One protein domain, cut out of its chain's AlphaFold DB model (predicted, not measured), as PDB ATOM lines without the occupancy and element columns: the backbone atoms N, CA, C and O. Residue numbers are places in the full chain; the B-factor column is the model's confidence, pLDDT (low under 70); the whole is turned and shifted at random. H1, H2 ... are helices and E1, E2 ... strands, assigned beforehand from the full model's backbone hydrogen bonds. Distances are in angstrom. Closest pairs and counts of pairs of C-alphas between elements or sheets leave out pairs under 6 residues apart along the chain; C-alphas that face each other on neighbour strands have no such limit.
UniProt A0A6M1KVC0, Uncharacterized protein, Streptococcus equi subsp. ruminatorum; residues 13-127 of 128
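Overview. This is residues 13 to 127 of the 128 residues of an uncharacterized protein of Streptococcus equi subsp. ruminatorum (UniProt A0A6M1KVC0). A twisted five-stranded sheet has H1 and H3 over one face and the other face bare; the long hairpin E1-E2 makes one end of the domain, and H4 packs on H1, with residues 122 to 127 sticking out at the other end. The printed part has 115 residues, with four named helices and five named strands in the order E1 E2 H1 E3 H2 H3 E4 E5 H4. The mixed sheet runs E1, E2, E3, E5, E4, and the class is mixed, helices and strands. The whole is compact, with a radius of gyration of the C-alphas of 15.3 A, and spans 54 by 35 by 22 A.

Arrangement. E1, residues 13 to 22, and E2, residues 29 to 41, form an antiparallel hairpin, with N 17 and O 35 at 2.9 A; E2 bends by 53 degrees at residue 37. H1, residues 48 to 64, is on the sheet at a height of 9.2 A, along E2 at 9 degrees on the local plane. E3, residues 69 to 73, is parallel to E2, with N 36 and O 71 at 2.8 A; E2, H1, E3 is a strand-helix-strand unit, parallel neighbours with a helix between, its crossover right-handed. H2, residues 76 to 79, and H3, residues 82 to 94, only just touch, with 3 pairs of C-alphas within 8 A, only at the corner by their link; the closest C-alphas are those of Glu 79 and His 85, 5.2 A. E4, residues 98 to 100, and E5, residues 103 to 106, form an antiparallel hairpin, with N 100 and O 103 at 2.9 A. E5 is antiparallel to E3, with N 72 and O 104 at 2.9 A. E3, H2 H3, E4 is a split unit, with E5 between its strands, its crossover right-handed. H1 and H3 are on the same face in two layers, helices over a sheet; H3's height is 5.3 A. H4, residues 111 to 124, is not on the sheet and touches H1, the C-alphas of Ser 54 and Ile 114 being closest at 5.7 A, opposite ways at a steep tilt of 37 degrees, only just past shallow. In H1, H3 and H4 every O i to N i+4 pair is within hydrogen-bond range; H2 is too short for one.

Along the chain. E1 begins at C-alpha 13 (172.110, 257.664, 288.464) and is 29.0 A long, E2 33.0 A, H1 24.1 A, H3 18.3 A; H4, 20.3 A, ends at C-alpha 124 (152.079, 251.164, 279.089).

Size, cuts and confidence. The C-alphas farthest apart, those of Lys 25 and Ser 127, are 56.3 A apart. The printed part has no cut and no long link. The pLDDT is under 70 at residues 24 to 27, 76 to 79 and 124 to 127.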
ATOM      1  N   GLN A  13     170.654 257.720 288.472       89.50
ATOM      2  CA  GLN A  13     172.110 257.664 288.464       89.50
ATOM      3  C   GLN A  13     172.549 256.200 288.448       89.50
ATOM      4  O   GLN A  13     172.010 255.381 289.194       89.50
ATOM      5  N   LEU A  14     173.519 255.893 287.591       90.38
ATOM      6  CA  LEU A  14     174.186 254.599 287.496       90.38
ATOM      7  C   LEU A  14     175.688 254.867 287.556       90.38
ATOM      8  O   LEU A  14     176.209 255.612 286.729       90.38
ATOM      9  N   TRP A  15     176.344 254.340 288.582       90.94
ATOM     10  CA  TRP A  15     177.761 254.559 288.855       90.94
ATOM     11  C   TRP A  15     178.513 253.291 288.497       90.94
ATOM     12  O   TRP A  15     178.220 252.225 289.047       90.94
ATOM     13  N   MET A  16     179.445 253.417 287.555       92.69
ATOM     14  CA  MET A  16     180.198 252.287 287.034       92.69
ATOM     15  C   MET A  16     181.661 252.642 286.829       92.69
ATOM     16  O   MET A  16     181.953 253.718 286.305       92.69
ATOM     17  N   ASP A  17     182.537 251.692 287.133       93.56
ATOM     18  CA  ASP A  17     183.901 251.693 286.616       93.56
ATOM     19  C   ASP A  17     183.975 250.904 285.314       93.56
ATOM     20  O   ASP A  17     183.198 249.977 285.066       93.56
ATOM     21  N   VAL A  18     184.945 251.271 284.482       92.69
ATOM     22  CA  VAL A  18     185.263 250.559 283.246       92.69
ATOM     23  C   VAL A  18     186.490 249.694 283.489       92.69
ATOM     24  O   VAL A  18     187.550 250.192 283.863       92.69
ATOM     25  N   LEU A  19     186.351 248.393 283.260       90.44
ATOM     26  CA  LEU A  19     187.400 247.414 283.492       90.44
ATOM     27  C   LEU A  19     188.118 247.122 282.179       90.44
ATOM     28  O   LEU A  19     187.532 246.590 281.238       90.44
ATOM     29  N   TYR A  20     189.408 247.428 282.137       88.75
ATOM     30  CA  TYR A  20     190.284 247.120 281.015       88.75
ATOM     31  C   TYR A  20     191.312 246.068 281.421       88.75
ATOM     32  O   TYR A  20     191.854 246.114 282.525       88.75
ATOM     33  N   THR A  21     191.613 245.135 280.520       83.75
ATOM     34  CA  THR A  21     192.705 244.175 280.695       83.75
ATOM     35  C   THR A  21     193.863 244.507 279.763       83.75
ATOM     36  O   THR A  21     193.664 244.873 278.602       83.75
ATOM     37  N   ASN A  22     195.084 244.384 280.282       77.00
ATOM     38  CA  ASN A  22     196.300 244.490 279.487       77.00
ATOM     39  C   ASN A  22     196.674 243.108 278.967       77.00
ATOM     40  O   ASN A  22     197.019 242.209 279.740       77.00
ATOM     41  N   ILE A  23     196.690 242.952 277.647       71.12
ATOM     42  CA  ILE A  23     197.253 241.759 277.030       71.12
ATOM     43  C   ILE A  23     198.776 241.933 277.073       71.12
ATOM     44  O   ILE A  23     199.363 242.630 276.246       71.12
ATOM     45  N   GLN A  24     199.426 241.312 278.069       59.78
ATOM     46  CA  GLN A  24     200.858 241.489 278.393       59.78
ATOM     47  C   GLN A  24     201.817 241.313 277.197       59.78
ATOM     48  O   GLN A  24     202.954 241.771 277.260       59.78
ATOM     49  N   LYS A  25     201.376 240.678 276.103       59.19
ATOM     50  CA  LYS A  25     202.171 240.480 274.883       59.19
ATOM     51  C   LYS A  25     201.955 241.519 273.775       59.19
ATOM     52  O   LYS A  25     202.876 241.688 272.984       59.19
ATOM     53  N   SER A  26     200.810 242.206 273.689       63.88
ATOM     54  CA  SER A  26     200.495 243.072 272.532       63.88
ATOM     55  C   SER A  26     200.569 244.577 272.805       63.88
ATOM     56  O   SER A  26     200.515 245.351 271.857       63.88
ATOM     57  N   LYS A  27     200.727 245.019 274.067       64.12
ATOM     58  CA  LYS A  27     200.516 246.429 274.486       64.12
ATOM     59  C   LYS A  27     199.116 246.966 274.144       64.12
ATOM     60  O   LYS A  27     198.892 248.171 274.232       64.12
ATOM     61  N   GLU A  28     198.185 246.097 273.766       72.19
ATOM     62  CA  GLU A  28     196.803 246.473 273.510       72.19
ATOM     63  C   GLU A  28     196.000 246.328 274.798       72.19
ATOM     64  O   GLU A  28     196.103 245.336 275.532       72.19
ATOM     65  N   THR A  29     195.187 247.344 275.051       77.75
ATOM     66  CA  THR A  29     194.230 247.356 276.142       77.75
ATOM     67  C   THR A  29     192.881 246.907 275.594       77.75
ATOM     68  O   THR A  29     192.351 247.537 274.679       77.75
ATOM     69  N   GLN A  30     192.307 245.841 276.149       83.94
ATOM     70  CA  GLN A  30     190.983 245.360 275.754       83.94
ATOM     71  C   GLN A  30     189.964 245.680 276.845       83.94
ATOM     72  O   GLN A  30     190.226 245.463 278.032       83.94
ATOM     73  N   LEU A  31     188.798 246.195 276.451       87.88
ATOM     74  CA  LEU A  31     187.668 246.338 277.364       87.88
ATOM     75  C   LEU A  31     187.254 244.944 277.852       87.88
ATOM     76  O   LEU A  31     186.892 244.091 277.044       87.88
ATOM     77  N   LYS A  32     187.317 244.728 279.166       87.44
ATOM     78  CA  LYS A  32     186.861 243.499 279.820       87.44
ATOM     79  C   LYS A  32     185.375 243.600 280.165       87.44
ATOM     80  O   LYS A  32     184.611 242.687 279.883       87.44
ATOM     81  N   GLY A  33     184.972 244.708 280.781       94.00
ATOM     82  CA  GLY A  33     183.639 244.818 281.359       94.00
ATOM     83  C   GLY A  33     183.419 246.099 282.141       94.00
ATOM     84  O   GLY A  33     184.199 247.048 282.041       94.00
ATOM     85  N   PHE A  34     182.360 246.106 282.940       95.19
ATOM     86  CA  PHE A  34     181.993 247.223 283.801       95.19
ATOM     87  C   PHE A  34     181.735 246.738 285.225       95.19
ATOM     88  O   PHE A  34     181.133 245.686 285.429       95.19
ATOM     89  N   TRP A  35     182.152 247.534 286.204       94.38
ATOM     90  CA  TRP A  35     181.823 247.296 287.604       94.38
ATOM     91  C   TRP A  35     180.728 248.256 288.055       94.38
ATOM     92  O   TRP A  35     180.952 249.460 288.053       94.38
ATOM     93  N   ILE A  36     179.560 247.762 288.459       91.88
ATOM     94  CA  ILE A  36     178.450 248.576 288.962       91.88
ATOM     95  C   ILE A  36     178.606 248.761 290.474       91.88
ATOM     96  O   ILE A  36     178.556 247.800 291.238       91.88
ATOM     97  N   TYR A  37     178.742 250.012 290.915       86.25
ATOM     98  CA  TYR A  37     178.764 250.358 292.342       86.25
ATOM     99  C   TYR A  37     177.382 250.689 292.864       86.25
ATOM    100  O   TYR A  37     176.965 250.250 293.933       86.25
ATOM    101  N   GLU A  38     176.681 251.539 292.124       80.31
ATOM    102  CA  GLU A  38     175.476 252.139 292.644       80.31
ATOM    103  C   GLU A  38     174.474 252.451 291.550       80.31
ATOM    104  O   GLU A  38     174.798 252.836 290.427       80.31
ATOM    105  N   PHE A  39     173.217 252.287 291.928       81.12
ATOM    106  CA  PHE A  39     172.077 252.489 291.078       81.12
ATOM    107  C   PHE A  39     170.959 253.142 291.886       81.12
ATOM    108  O   PHE A  39     170.415 252.550 292.822       81.12
ATOM    109  N   ARG A  40     170.612 254.382 291.531       82.62
ATOM    110  CA  ARG A  40     169.644 255.199 292.271       82.62
ATOM    111  C   ARG A  40     168.632 255.840 291.339       82.62
ATOM    112  O   ARG A  40     168.960 256.351 290.273       82.62
ATOM    113  N   THR A  41     167.386 255.882 291.790       83.12
ATOM    114  CA  THR A  41     166.302 256.623 291.136       83.12
ATOM    115  C   THR A  41     165.549 257.423 292.179       83.12
ATOM    116  O   THR A  41     165.212 256.877 293.229       83.12
ATOM    117  N   ARG A  42     165.232 258.688 291.883       79.94
ATOM    118  CA  ARG A  42     164.547 259.571 292.841       79.94
ATOM    119  C   ARG A  42     163.149 259.071 293.219       79.94
ATOM    120  O   ARG A  42     162.753 259.174 294.375       79.94
ATOM    121  N   ILE A  43     162.410 258.525 292.253       79.94
ATOM    122  CA  ILE A  43     161.047 258.015 292.443       79.94
ATOM    123  C   ILE A  43     161.054 256.495 292.262       79.94
ATOM    124  O   ILE A  43     161.453 255.989 291.210       79.94
ATOM    125  N   LYS A  44     160.606 255.769 293.291       81.25
ATOM    126  CA  LYS A  44     160.522 254.300 293.299       81.25
ATOM    127  C   LYS A  44     159.289 253.809 292.518       81.25
ATOM    128  O   LYS A  44     158.333 254.549 292.311       81.25
ATOM    129  N   ASN A  45     159.316 252.550 292.077       79.38
ATOM    130  CA  ASN A  45     158.175 251.823 291.486       79.38
ATOM    131  C   ASN A  45     157.536 252.432 290.216       79.38
ATOM    132  O   ASN A  45     156.433 252.057 289.831       79.38
ATOM    133  N   LYS A  46     158.250 253.311 289.501       83.38
ATOM    134  CA  LYS A  46     157.824 253.865 288.198       83.38
ATOM    135  C   LYS A  46     158.501 253.212 286.985       83.38
ATOM    136  O   LYS A  46     158.358 253.678 285.863       83.38
ATOM    137  N   GLY A  47     159.274 252.141 287.191       86.06
ATOM    138  CA  GLY A  47     160.046 251.481 286.123       86.06
ATOM    139  C   GLY A  47     161.296 252.249 285.671       86.06
ATOM    140  O   GLY A  47     162.036 251.778 284.819       86.06
ATOM    141  N   TYR A  48     161.564 253.395 286.288       87.38
ATOM    142  CA  TYR A  48     162.717 254.264 286.067       87.38
ATOM    143  C   TYR A  48     164.069 253.576 286.221       87.38
ATOM    144  O   TYR A  48     165.003 253.857 285.477       87.38
ATOM    145  N   GLY A  49     164.156 252.623 287.144       89.38
ATOM    146  CA  GLY A  49     165.357 251.825 287.271       89.38
ATOM    147  C   GLY A  49     165.581 250.929 286.049       89.38
ATOM    148  O   GLY A  49     166.642 250.970 285.431       89.38
ATOM    149  N   SER A  50     164.559 250.163 285.663       91.38
ATOM    150  CA  SER A  50     164.621 249.333 284.458       91.38
ATOM    151  C   SER A  50     164.889 250.170 283.206       91.38
ATOM    152  O   SER A  50     165.616 249.724 282.329       91.38
ATOM    153  N   LEU A  51     164.358 251.395 283.138       91.19
ATOM    154  CA  LEU A  51     164.659 252.339 282.067       91.19
ATOM    155  C   LEU A  51     166.155 252.659 281.993       91.19
ATOM    156  O   LEU A  51     166.770 252.446 280.954       91.19
ATOM    157  N   LEU A  52     166.733 253.153 283.088       91.94
ATOM    158  CA  LEU A  52     168.133 253.567 283.117       91.94
ATOM    159  C   LEU A  52     169.076 252.416 282.760       91.94
ATOM    160  O   LEU A  52     169.949 252.580 281.913       91.94
ATOM    161  N   LEU A  53     168.859 251.245 283.365       93.38
ATOM    162  CA  LEU A  53     169.681 250.069 283.099       93.38
ATOM    163  C   LEU A  53     169.507 249.580 281.653       93.38
ATOM    164  O   LEU A  53     170.490 249.258 280.995       93.38
ATOM    165  N   SER A  54     168.284 249.608 281.113       94.81
ATOM    166  CA  SER A  54     168.017 249.247 279.717       94.81
ATOM    167  C   SER A  54     168.753 250.142 278.721       94.81
ATOM    168  O   SER A  54     169.320 249.623 277.760       94.81
ATOM    169  N   GLU A  55     168.748 251.464 278.919       93.81
ATOM    170  CA  GLU A  55     169.441 252.377 278.002       93.81
ATOM    171  C   GLU A  55     170.966 252.261 278.134       93.81
ATOM    172  O   GLU A  55     171.657 252.281 277.117       93.81
ATOM    173  N   ALA A  56     171.488 252.053 279.348       94.75
ATOM    174  CA  ALA A  56     172.914 251.823 279.571       94.75
ATOM    175  C   ALA A  56     173.403 250.531 278.894       94.75
ATOM    176  O   ALA A  56     174.356 250.565 278.116       94.75
ATOM    177  N   LEU A  57     172.718 249.404 279.124       96.06
ATOM    178  CA  LEU A  57     173.057 248.122 278.497       96.06
ATOM    179  C   LEU A  57     172.906 248.185 276.975       96.06
ATOM    180  O   LEU A  57     173.740 247.646 276.250       96.06
ATOM    181  N   TRP A  58     171.871 248.870 276.475       96.44
ATOM    182  CA  TRP A  58     171.709 249.082 275.041       96.44
ATOM    183  C   TRP A  58     172.899 249.850 274.471       96.44
ATOM    184  O   TRP A  58     173.552 249.340 273.568       96.44
ATOM    185  N   TYR A  59     173.232 251.019 275.025       95.88
ATOM    186  CA  TYR A  59     174.375 251.819 274.581       95.88
ATOM    187  C   TYR A  59     175.665 250.990 274.556       95.88
ATOM    188  O   TYR A  59     176.324 250.901 273.521       95.88
ATOM    189  N   ILE A  60     175.980 250.308 275.659       95.25
ATOM    190  CA  ILE A  60     177.192 249.490 275.762       95.25
ATOM    191  C   ILE A  60     177.186 248.378 274.706       95.25
ATOM    192  O   ILE A  60     178.187 248.198 274.016       95.25
ATOM    193  N   SER A  61     176.051 247.705 274.493       95.38
ATOM    194  CA  SER A  61     175.946 246.648 273.481       95.38
ATOM    195  C   SER A  61     176.194 247.136 272.053       95.38
ATOM    196  O   SER A  61     176.794 246.418 271.259       95.38
ATOM    197  N   GLN A  62     175.756 248.357 271.722       95.94
ATOM    198  CA  GLN A  62     175.924 248.910 270.377       95.94
ATOM    199  C   GLN A  62     177.369 249.344 270.111       95.94
ATOM    200  O   GLN A  62     177.824 249.282 268.974       95.94
ATOM    201  N   HIS A  63     178.090 249.777 271.148       93.81
ATOM    202  CA  HIS A  63     179.457 250.284 271.011       93.81
ATOM    203  C   HIS A  63     180.535 249.216 271.203       93.81
ATOM    204  O   HIS A  63     181.595 249.306 270.587       93.81
ATOM    205  N   PHE A  64     180.276 248.217 272.044       91.25
ATOM    206  CA  PHE A  64     181.284 247.251 272.480       91.25
ATOM    207  C   PHE A  64     180.881 245.792 272.231       91.25
ATOM    208  O   PHE A  64     181.657 244.879 272.510       91.25
ATOM    209  N   GLY A  65     179.688 245.561 271.677       92.62
ATOM    210  CA  GLY A  65     179.135 244.229 271.459       92.62
ATOM    211  C   GLY A  65     178.463 243.645 272.702       92.62
ATOM    212  O   GLY A  65     178.406 244.247 273.772       92.62
ATOM    213  N   THR A  66     177.907 242.444 272.553       95.12
ATOM    214  CA  THR A  66     177.091 241.795 273.591       95.12
ATOM    215  C   THR A  66     177.888 240.914 274.546       95.12
ATOM    216  O   THR A  66     177.350 240.512 275.569       95.12
ATOM    217  N   SER A  67     179.155 240.619 274.253       93.31
ATOM    218  CA  SER A  67     180.009 239.755 275.088       93.31
ATOM    219  C   SER A  67     180.656 240.485 276.273       93.31
ATOM    220  O   SER A  67     181.584 239.964 276.877       93.31
ATOM    221  N   ILE A  68     180.211 241.708 276.565       93.25
ATOM    222  CA  ILE A  68     180.715 242.523 277.669       93.25
ATOM    223  C   ILE A  68     180.134 242.035 278.994       93.25
ATOM    224  O   ILE A  68     178.918 241.869 279.123       93.25
ATOM    225  N   GLU A  69     181.015 241.870 279.975       94.62
ATOM    226  CA  GLU A  69     180.666 241.439 281.323       94.62
ATOM    227  C   GLU A  69     180.320 242.633 282.224       94.62
ATOM    228  O   GLU A  69     180.892 243.722 282.105       94.62
ATOM    229  N   PHE A  70     179.390 242.416 283.152       95.50
ATOM    230  CA  PHE A  70     179.104 243.333 284.249       95.50
ATOM    231  C   PHE A  70     179.222 242.588 285.564       95.50
ATOM    232  O   PHE A  70     178.766 241.455 285.679       95.50
ATOM    233  N   GLU A  71     179.787 243.251 286.555       95.12
ATOM    234  CA  GLU A  71     179.977 242.726 287.902       95.12
ATOM    235  C   GLU A  71     179.669 243.840 288.909       95.12
ATOM    236  O   GLU A  71     179.718 245.017 288.555       95.12
ATOM    237  N   GLY A  72     179.343 243.520 290.157       91.25
ATOM    238  CA  GLY A  72     179.123 244.550 291.168       91.25
ATOM    239  C   GLY A  72     178.734 244.003 292.531       91.25
ATOM    240  O   GLY A  72     178.187 242.908 292.638       91.25
ATOM    241  N   TRP A  73     178.972 244.799 293.573       84.94
ATOM    242  CA  TRP A  73     178.412 244.548 294.902       84.94
ATOM    243  C   TRP A  73     177.116 245.341 295.068       84.94
ATOM    244  O   TRP A  73     177.056 246.545 294.804       84.94
ATOM    245  N   LEU A  74     176.070 244.671 295.532       77.25
ATOM    246  CA  LEU A  74     174.884 245.303 296.074       77.25
ATOM    247  C   LEU A  74     175.267 245.996 297.389       77.25
ATOM    248  O   LEU A  74     176.100 245.526 298.160       77.25
ATOM    249  N   SER A  75     174.724 247.190 297.612       71.69
ATOM    250  CA  SER A  75     175.084 247.993 298.780       71.69
ATOM    251  C   SER A  75     174.526 247.340 300.036       71.69
ATOM    252  O   SER A  75     173.314 247.208 300.156       71.69
ATOM    253  N   PHE A  76     175.375 247.055 301.021       65.44
ATOM    254  CA  PHE A  76     174.965 246.508 302.318       65.44
ATOM    255  C   PHE A  76     173.853 247.314 303.023       65.44
ATOM    256  O   PHE A  76     173.059 246.775 303.793       65.44
ATOM    257  N   VAL A  77     173.767 248.627 302.774       66.00
ATOM    258  CA  VAL A  77     172.671 249.463 303.297       66.00
ATOM    259  C   VAL A  77     171.339 249.095 302.645       66.00
ATOM    260  O   VAL A  77     170.312 249.089 303.319       66.00
ATOM    261  N   ASP A  78     171.361 248.779 301.352       66.19
ATOM    262  CA  ASP A  78     170.184 248.368 300.597       66.19
ATOM    263  C   ASP A  78     169.736 246.940 300.944       66.19
ATOM    264  O   ASP A  78     168.535 246.687 300.920       66.19
ATOM    265  N   GLU A  79     170.666 246.064 301.338       68.50
ATOM    266  CA  GLU A  79     170.413 244.677 301.774       68.50
ATOM    267  C   GLU A  79     169.640 244.586 303.098       68.50
ATOM    268  O   GLU A  79     168.919 243.625 303.361       68.50
ATOM    269  N   ARG A  80     169.762 245.607 303.957       77.44
ATOM    270  CA  ARG A  80     169.064 245.653 305.253       77.44
ATOM    271  C   ARG A  80     167.561 245.895 305.127       77.44
ATOM    272  O   ARG A  80     166.837 245.596 306.074       77.44
ATOM    273  N   ASP A  81     167.108 246.470 304.013       82.75
ATOM    274  CA  ASP A  81     165.693 246.696 303.709       82.75
ATOM    275  C   ASP A  81     165.217 245.625 302.707       82.75
ATOM    276  O   ASP A  81     165.510 245.739 301.511       82.75
ATOM    277  N   PRO A  82     164.455 244.606 303.155       84.31
ATOM    278  CA  PRO A  82     164.054 243.487 302.305       84.31
ATOM    279  C   PRO A  82     163.231 243.903 301.082       84.31
ATOM    280  O   PRO A  82     163.333 243.276 300.028       84.31
ATOM    281  N   GLU A  83     162.413 244.958 301.193       84.94
ATOM    282  CA  GLU A  83     161.606 245.438 300.065       84.94
ATOM    283  C   GLU A  83     162.504 246.098 299.018       84.94
ATOM    284  O   GLU A  83     162.365 245.879 297.810       84.94
ATOM    285  N   ASN A  84     163.450 246.914 299.476       82.62
ATOM    286  CA  ASN A  84     164.382 247.595 298.598       82.62
ATOM    287  C   ASN A  84     165.343 246.621 297.906       82.62
ATOM    288  O   ASN A  84     165.558 246.767 296.698       82.62
ATOM    289  N   HIS A  85     165.846 245.633 298.644       84.44
ATOM    290  CA  HIS A  85     166.658 244.538 298.129       84.44
ATOM    291  C   HIS A  85     165.905 243.759 297.040       84.44
ATOM    292  O   HIS A  85     166.300 243.794 295.875       84.44
ATOM    293  N   ALA A  86     164.718 243.218 297.348       87.25
ATOM    294  CA  ALA A  86     163.909 242.469 296.380       87.25
ATOM    295  C   ALA A  86     163.568 243.291 295.122       87.25
ATOM    296  O   ALA A  86     163.568 242.787 293.996       87.25
ATOM    297  N   ARG A  87     163.298 244.592 295.286       87.25
ATOM    298  CA  ARG A  87     163.038 245.502 294.165       87.25
ATOM    299  C   ARG A  87     164.275 245.714 293.288       87.25
ATOM    300  O   ARG A  87     164.120 245.856 292.072       87.25
ATOM    301  N   ARG A  88     165.474 245.807 293.870       86.50
ATOM    302  CA  ARG A  88     166.734 245.941 293.121       86.50
ATOM    303  C   ARG A  88     167.064 244.650 292.383       86.50
ATOM    304  O   ARG A  88     167.311 244.710 291.179       86.50
ATOM    305  N   ASP A  89     166.961 243.514 293.055       89.75
ATOM    306  CA  ASP A  89     167.181 242.193 292.468       89.75
ATOM    307  C   ASP A  89     166.283 241.965 291.266       89.75
ATOM    308  O   ASP A  89     166.741 241.608 290.179       89.75
ATOM    309  N   HIS A  90     165.003 242.300 291.420       91.00
ATOM    310  CA  HIS A  90     164.045 242.199 290.336       91.00
ATOM    311  C   HIS A  90     164.437 243.052 289.117       91.00
ATOM    312  O   HIS A  90     164.170 242.666 287.979       91.00
ATOM    313  N   ILE A  91     165.078 244.210 289.313       92.00
ATOM    314  CA  ILE A  91     165.573 245.030 288.199       92.00
ATOM    315  C   ILE A  91     166.721 244.326 287.478       92.00
ATOM    316  O   ILE A  91     166.683 244.253 286.252       92.00
ATOM    317  N   TYR A  92     167.703 243.802 288.209       93.31
ATOM    318  CA  TYR A  92     168.851 243.091 287.642       93.31
ATOM    319  C   TYR A  92     168.418 241.822 286.890       93.31
ATOM    320  O   TYR A  92     168.746 241.641 285.713       93.31
ATOM    321  N   GLN A  93     167.579 240.991 287.509       94.44
ATOM    322  CA  GLN A  93     167.112 239.718 286.949       94.44
ATOM    323  C   GLN A  93     166.375 239.878 285.608       94.44
ATOM    324  O   GLN A  93     166.529 239.047 284.707       94.44
ATOM    325  N   LYS A  94     165.626 240.977 285.417       94.88
ATOM    326  CA  LYS A  94     164.969 241.296 284.132       94.88
ATOM    327  C   LYS A  94     165.936 241.347 282.958       94.88
ATOM    328  O   LYS A  94     165.558 240.976 281.853       94.88
ATOM    329  N   PHE A  95     167.166 241.797 283.193       95.75
ATOM    330  CA  PHE A  95     168.196 241.901 282.160       95.75
ATOM    331  C   PHE A  95     169.137 240.695 282.137       95.75
ATOM    332  O   PHE A  95     170.068 240.664 281.341       95.75
ATOM    333  N   GLY A  96     168.843 239.666 282.939       95.75
ATOM    334  CA  GLY A  96     169.593 238.414 282.966       95.75
ATOM    335  C   GLY A  96     170.816 238.421 283.865       95.75
ATOM    336  O   GLY A  96     171.643 237.534 283.712       95.75
ATOM    337  N   PHE A  97     170.920 239.381 284.782       95.88
ATOM    338  CA  PHE A  97     171.917 239.301 285.839       95.88
ATOM    339  C   PHE A  97     171.596 238.128 286.765       95.88
ATOM    340  O   PHE A  97     170.433 237.881 287.103       95.88
ATOM    341  N   GLU A  98     172.650 237.456 287.187       95.38
ATOM    342  CA  GLU A  98     172.656 236.466 288.249       95.38
ATOM    343  C   GLU A  98     173.070 237.157 289.553       95.38
ATOM    344  O   GLU A  98     173.817 238.138 289.540       95.38
ATOM    345  N   ILE A  99     172.531 236.679 290.674       91.56
ATOM    346  CA  ILE A  99     172.754 237.259 292.001       91.56
ATOM    347  C   ILE A  99     173.187 236.126 292.926       91.56
ATOM    348  O   ILE A  99     172.482 235.123 293.040       91.56
ATOM    349  N   ASP A 100     174.351 236.287 293.548       89.06
ATOM    350  CA  ASP A 100     174.919 235.371 294.533       89.06
ATOM    351  C   ASP A 100     175.210 236.148 295.823       89.06
ATOM    352  O   ASP A 100     176.203 236.872 295.935       89.06
ATOM    353  N   GLY A 101     174.277 236.066 296.774       85.62
ATOM    354  CA  GLY A 101     174.279 236.907 297.969       85.62
ATOM    355  C   GLY A 101     174.244 238.391 297.600       85.62
ATOM    356  O   GLY A 101     173.325 238.852 296.931       85.62
ATOM    357  N   GLU A 102     175.272 239.127 298.014       84.44
ATOM    358  CA  GLU A 102     175.406 240.562 297.739       84.44
ATOM    359  C   GLU A 102     176.100 240.846 296.395       84.44
ATOM    360  O   GLU A 102     176.327 242.003 296.052       84.44
ATOM    361  N   TYR A 103     176.485 239.825 295.631       89.50
ATOM    362  CA  TYR A 103     177.212 239.997 294.378       89.50
ATOM    363  C   TYR A 103     176.292 239.810 293.170       89.50
ATOM    364  O   TYR A 103     175.542 238.840 293.088       89.50
ATOM    365  N   THR A 104     176.364 240.729 292.208       92.25
ATOM    366  CA  THR A 104     175.605 240.672 290.953       92.25
ATOM    367  C   THR A 104     176.544 240.567 289.764       92.25
ATOM    368  O   THR A 104     177.578 241.238 289.719       92.25
ATOM    369  N   TYR A 105     176.190 239.734 288.787       95.62
ATOM    370  CA  TYR A 105     176.987 239.572 287.578       95.62
ATOM    371  C   TYR A 105     176.149 239.275 286.338       95.62
ATOM    372  O   TYR A 105     175.085 238.664 286.393       95.62
ATOM    373  N   LEU A 106     176.658 239.700 285.188       96.56
ATOM    374  CA  LEU A 106     176.106 239.445 283.864       96.56
ATOM    375  C   LEU A 106     177.256 239.067 282.934       96.56
ATOM    376  O   LEU A 106     178.141 239.877 282.684       96.56
ATOM    377  N   ARG A 107     177.224 237.851 282.383       94.25
ATOM    378  CA  ARG A 107     178.282 237.345 281.484       94.25
ATOM    379  C   ARG A 107     178.158 237.834 280.038       94.25
ATOM    380  O   ARG A 107     179.044 237.614 279.223       94.25
ATOM    381  N   GLY A 108     177.028 238.444 279.702       94.94
ATOM    382  CA  GLY A 108     176.766 238.971 278.374       94.94
ATOM    383  C   GLY A 108     175.399 239.630 278.290       94.94
ATOM    384  O   GLY A 108     174.440 239.238 278.958       94.94
ATOM    385  N   ILE A 109     175.304 240.648 277.448       96.81
ATOM    386  CA  ILE A 109     174.101 241.449 277.271       96.81
ATOM    387  C   ILE A 109     173.109 240.710 276.365       96.81
ATOM    388  O   ILE A 109     173.373 240.488 275.184       96.81
ATOM    389  N   SER A 110     171.920 240.403 276.889       97.19
ATOM    390  CA  SER A 110     170.806 239.888 276.084       97.19
ATOM    391  C   SER A 110     170.009 241.034 275.449       97.19
ATOM    392  O   SER A 110     169.257 241.741 276.126       97.19
ATOM    393  N   LEU A 111     170.139 241.201 274.127       96.94
ATOM    394  CA  LEU A 111     169.355 242.192 273.378       96.94
ATOM    395  C   LEU A 111     167.852 241.897 273.429       96.94
ATOM    396  O   LEU A 111     167.054 242.827 273.505       96.94
ATOM    397  N   GLU A 112     167.466 240.621 273.440       96.88
ATOM    398  CA  GLU A 112     166.070 240.191 273.561       96.88
ATOM    399  C   GLU A 112     165.438 240.728 274.851       96.88
ATOM    400  O   GLU A 112     164.443 241.448 274.790       96.88
ATOM    401  N   LYS A 113     166.080 240.504 276.006       96.44
ATOM    402  CA  LYS A 113     165.598 241.004 277.304       96.44
ATOM    403  C   LYS A 113     165.486 242.530 277.345       96.44
ATOM    404  O   LYS A 113     164.530 243.078 277.896       96.44
ATOM    405  N   ILE A 114     166.436 243.236 276.724       96.19
ATOM    406  CA  ILE A 114     166.378 244.700 276.603       96.19
ATOM    407  C   ILE A 114     165.161 245.127 275.777       96.19
ATOM    408  O   ILE A 114     164.408 246.011 276.195       96.19
ATOM    409  N   LEU A 115     164.963 244.515 274.609       94.94
ATOM    410  CA  LEU A 115     163.862 244.841 273.707       94.94
ATOM    411  C   LEU A 115     162.502 244.503 274.328       94.94
ATOM    412  O   LEU A 115     161.564 245.289 274.181       94.94
ATOM    413  N   GLU A 116     162.398 243.409 275.080       94.62
ATOM    414  CA  GLU A 116     161.200 243.066 275.846       94.62
ATOM    415  C   GLU A 116     160.837 244.145 276.871       94.62
ATOM    416  O   GLU A 116     159.689 244.601 276.906       94.62
ATOM    417  N   GLU A 117     161.789 244.593 277.695       92.94
ATOM    418  CA  GLU A 117     161.522 245.648 278.681       92.94
ATOM    419  C   GLU A 117     161.183 246.984 277.999       92.94
ATOM    420  O   GLU A 117     160.257 247.685 278.431       92.94
ATOM    421  N   LYS A 118     161.846 247.316 276.879       91.12
ATOM    422  CA  LYS A 118     161.490 248.486 276.057       91.12
ATOM    423  C   LYS A 118     160.063 248.371 275.504       91.12
ATOM    424  O   LYS A 118     159.297 249.335 275.590       91.12
ATOM    425  N   ALA A 119     159.660 247.202 275.009       90.62
ATOM    426  CA  ALA A 119     158.317 246.959 274.487       90.62
ATOM    427  C   ALA A 119     157.235 247.036 275.579       90.62
ATOM    428  O   ALA A 119     156.206 247.686 275.374       90.62
ATOM    429  N   LYS A 120     157.469 246.435 276.757       88.69
ATOM    430  CA  LYS A 120     156.553 246.505 277.914       88.69
ATOM    431  C   LYS A 120     156.279 247.955 278.315       88.69
ATOM    432  O   LYS A 120     155.128 248.320 278.555       88.69
ATOM    433  N   ARG A 121     157.313 248.799 278.333       82.56
ATOM    434  CA  ARG A 121     157.190 250.238 278.610       82.56
ATOM    435  C   ARG A 121     156.378 250.968 277.540       82.56
ATOM    436  O   ARG A 121     155.442 251.686 277.877       82.56
ATOM    437  N   ASN A 122     156.688 250.752 276.262       78.75
ATOM    438  CA  ASN A 122     155.994 251.430 275.163       78.75
ATOM    439  C   ASN A 122     154.501 251.081 275.103       78.75
ATOM    440  O   ASN A 122     153.696 251.925 274.715       78.75
ATOM    441  N   ARG A 123     154.114 249.866 275.513       79.81
ATOM    442  CA  ARG A 123     152.698 249.493 275.655       79.81
ATOM    443  C   ARG A 123     152.013 250.283 276.770       79.81
ATOM    444  O   ARG A 123     150.951 250.833 276.524       79.81
ATOM    445  N   ARG A 124     152.637 250.408 277.947       66.94
ATOM    446  CA  ARG A 124     152.079 251.164 279.089       66.94
ATOM    447  C   ARG A 124     151.816 252.632 278.753       66.94
ATOM    448  O   ARG A 124     150.761 253.148 279.097       66.94
ATOM    449  N   ASN A 125     152.723 253.264 278.009       59.50
ATOM    450  CA  ASN A 125     152.570 254.658 277.581       59.50
ATOM    451  C   ASN A 125     151.452 254.872 276.544       59.50
ATOM    452  O   ASN A 125     151.063 256.007 276.316       59.50
ATOM    453  N   ARG A 126     150.952 253.813 275.892       56.78
ATOM    454  CA  ARG A 126     149.808 253.888 274.963       56.78
ATOM    455  C   ARG A 126     148.464 253.616 275.644       56.78
ATOM    456  O   ARG A 126     147.433 253.712 274.993       56.78
ATOM    457  N   SER A 127     148.486 253.195 276.906       53.22
ATOM    458  CA  SER A 127     147.303 252.826 277.695       53.22
ATOM    459  C   SER A 127     146.972 253.848 278.787       53.22
ATOM    460  O   SER A 127     146.097 253.580 279.607       53.22
TER     461      SER A 127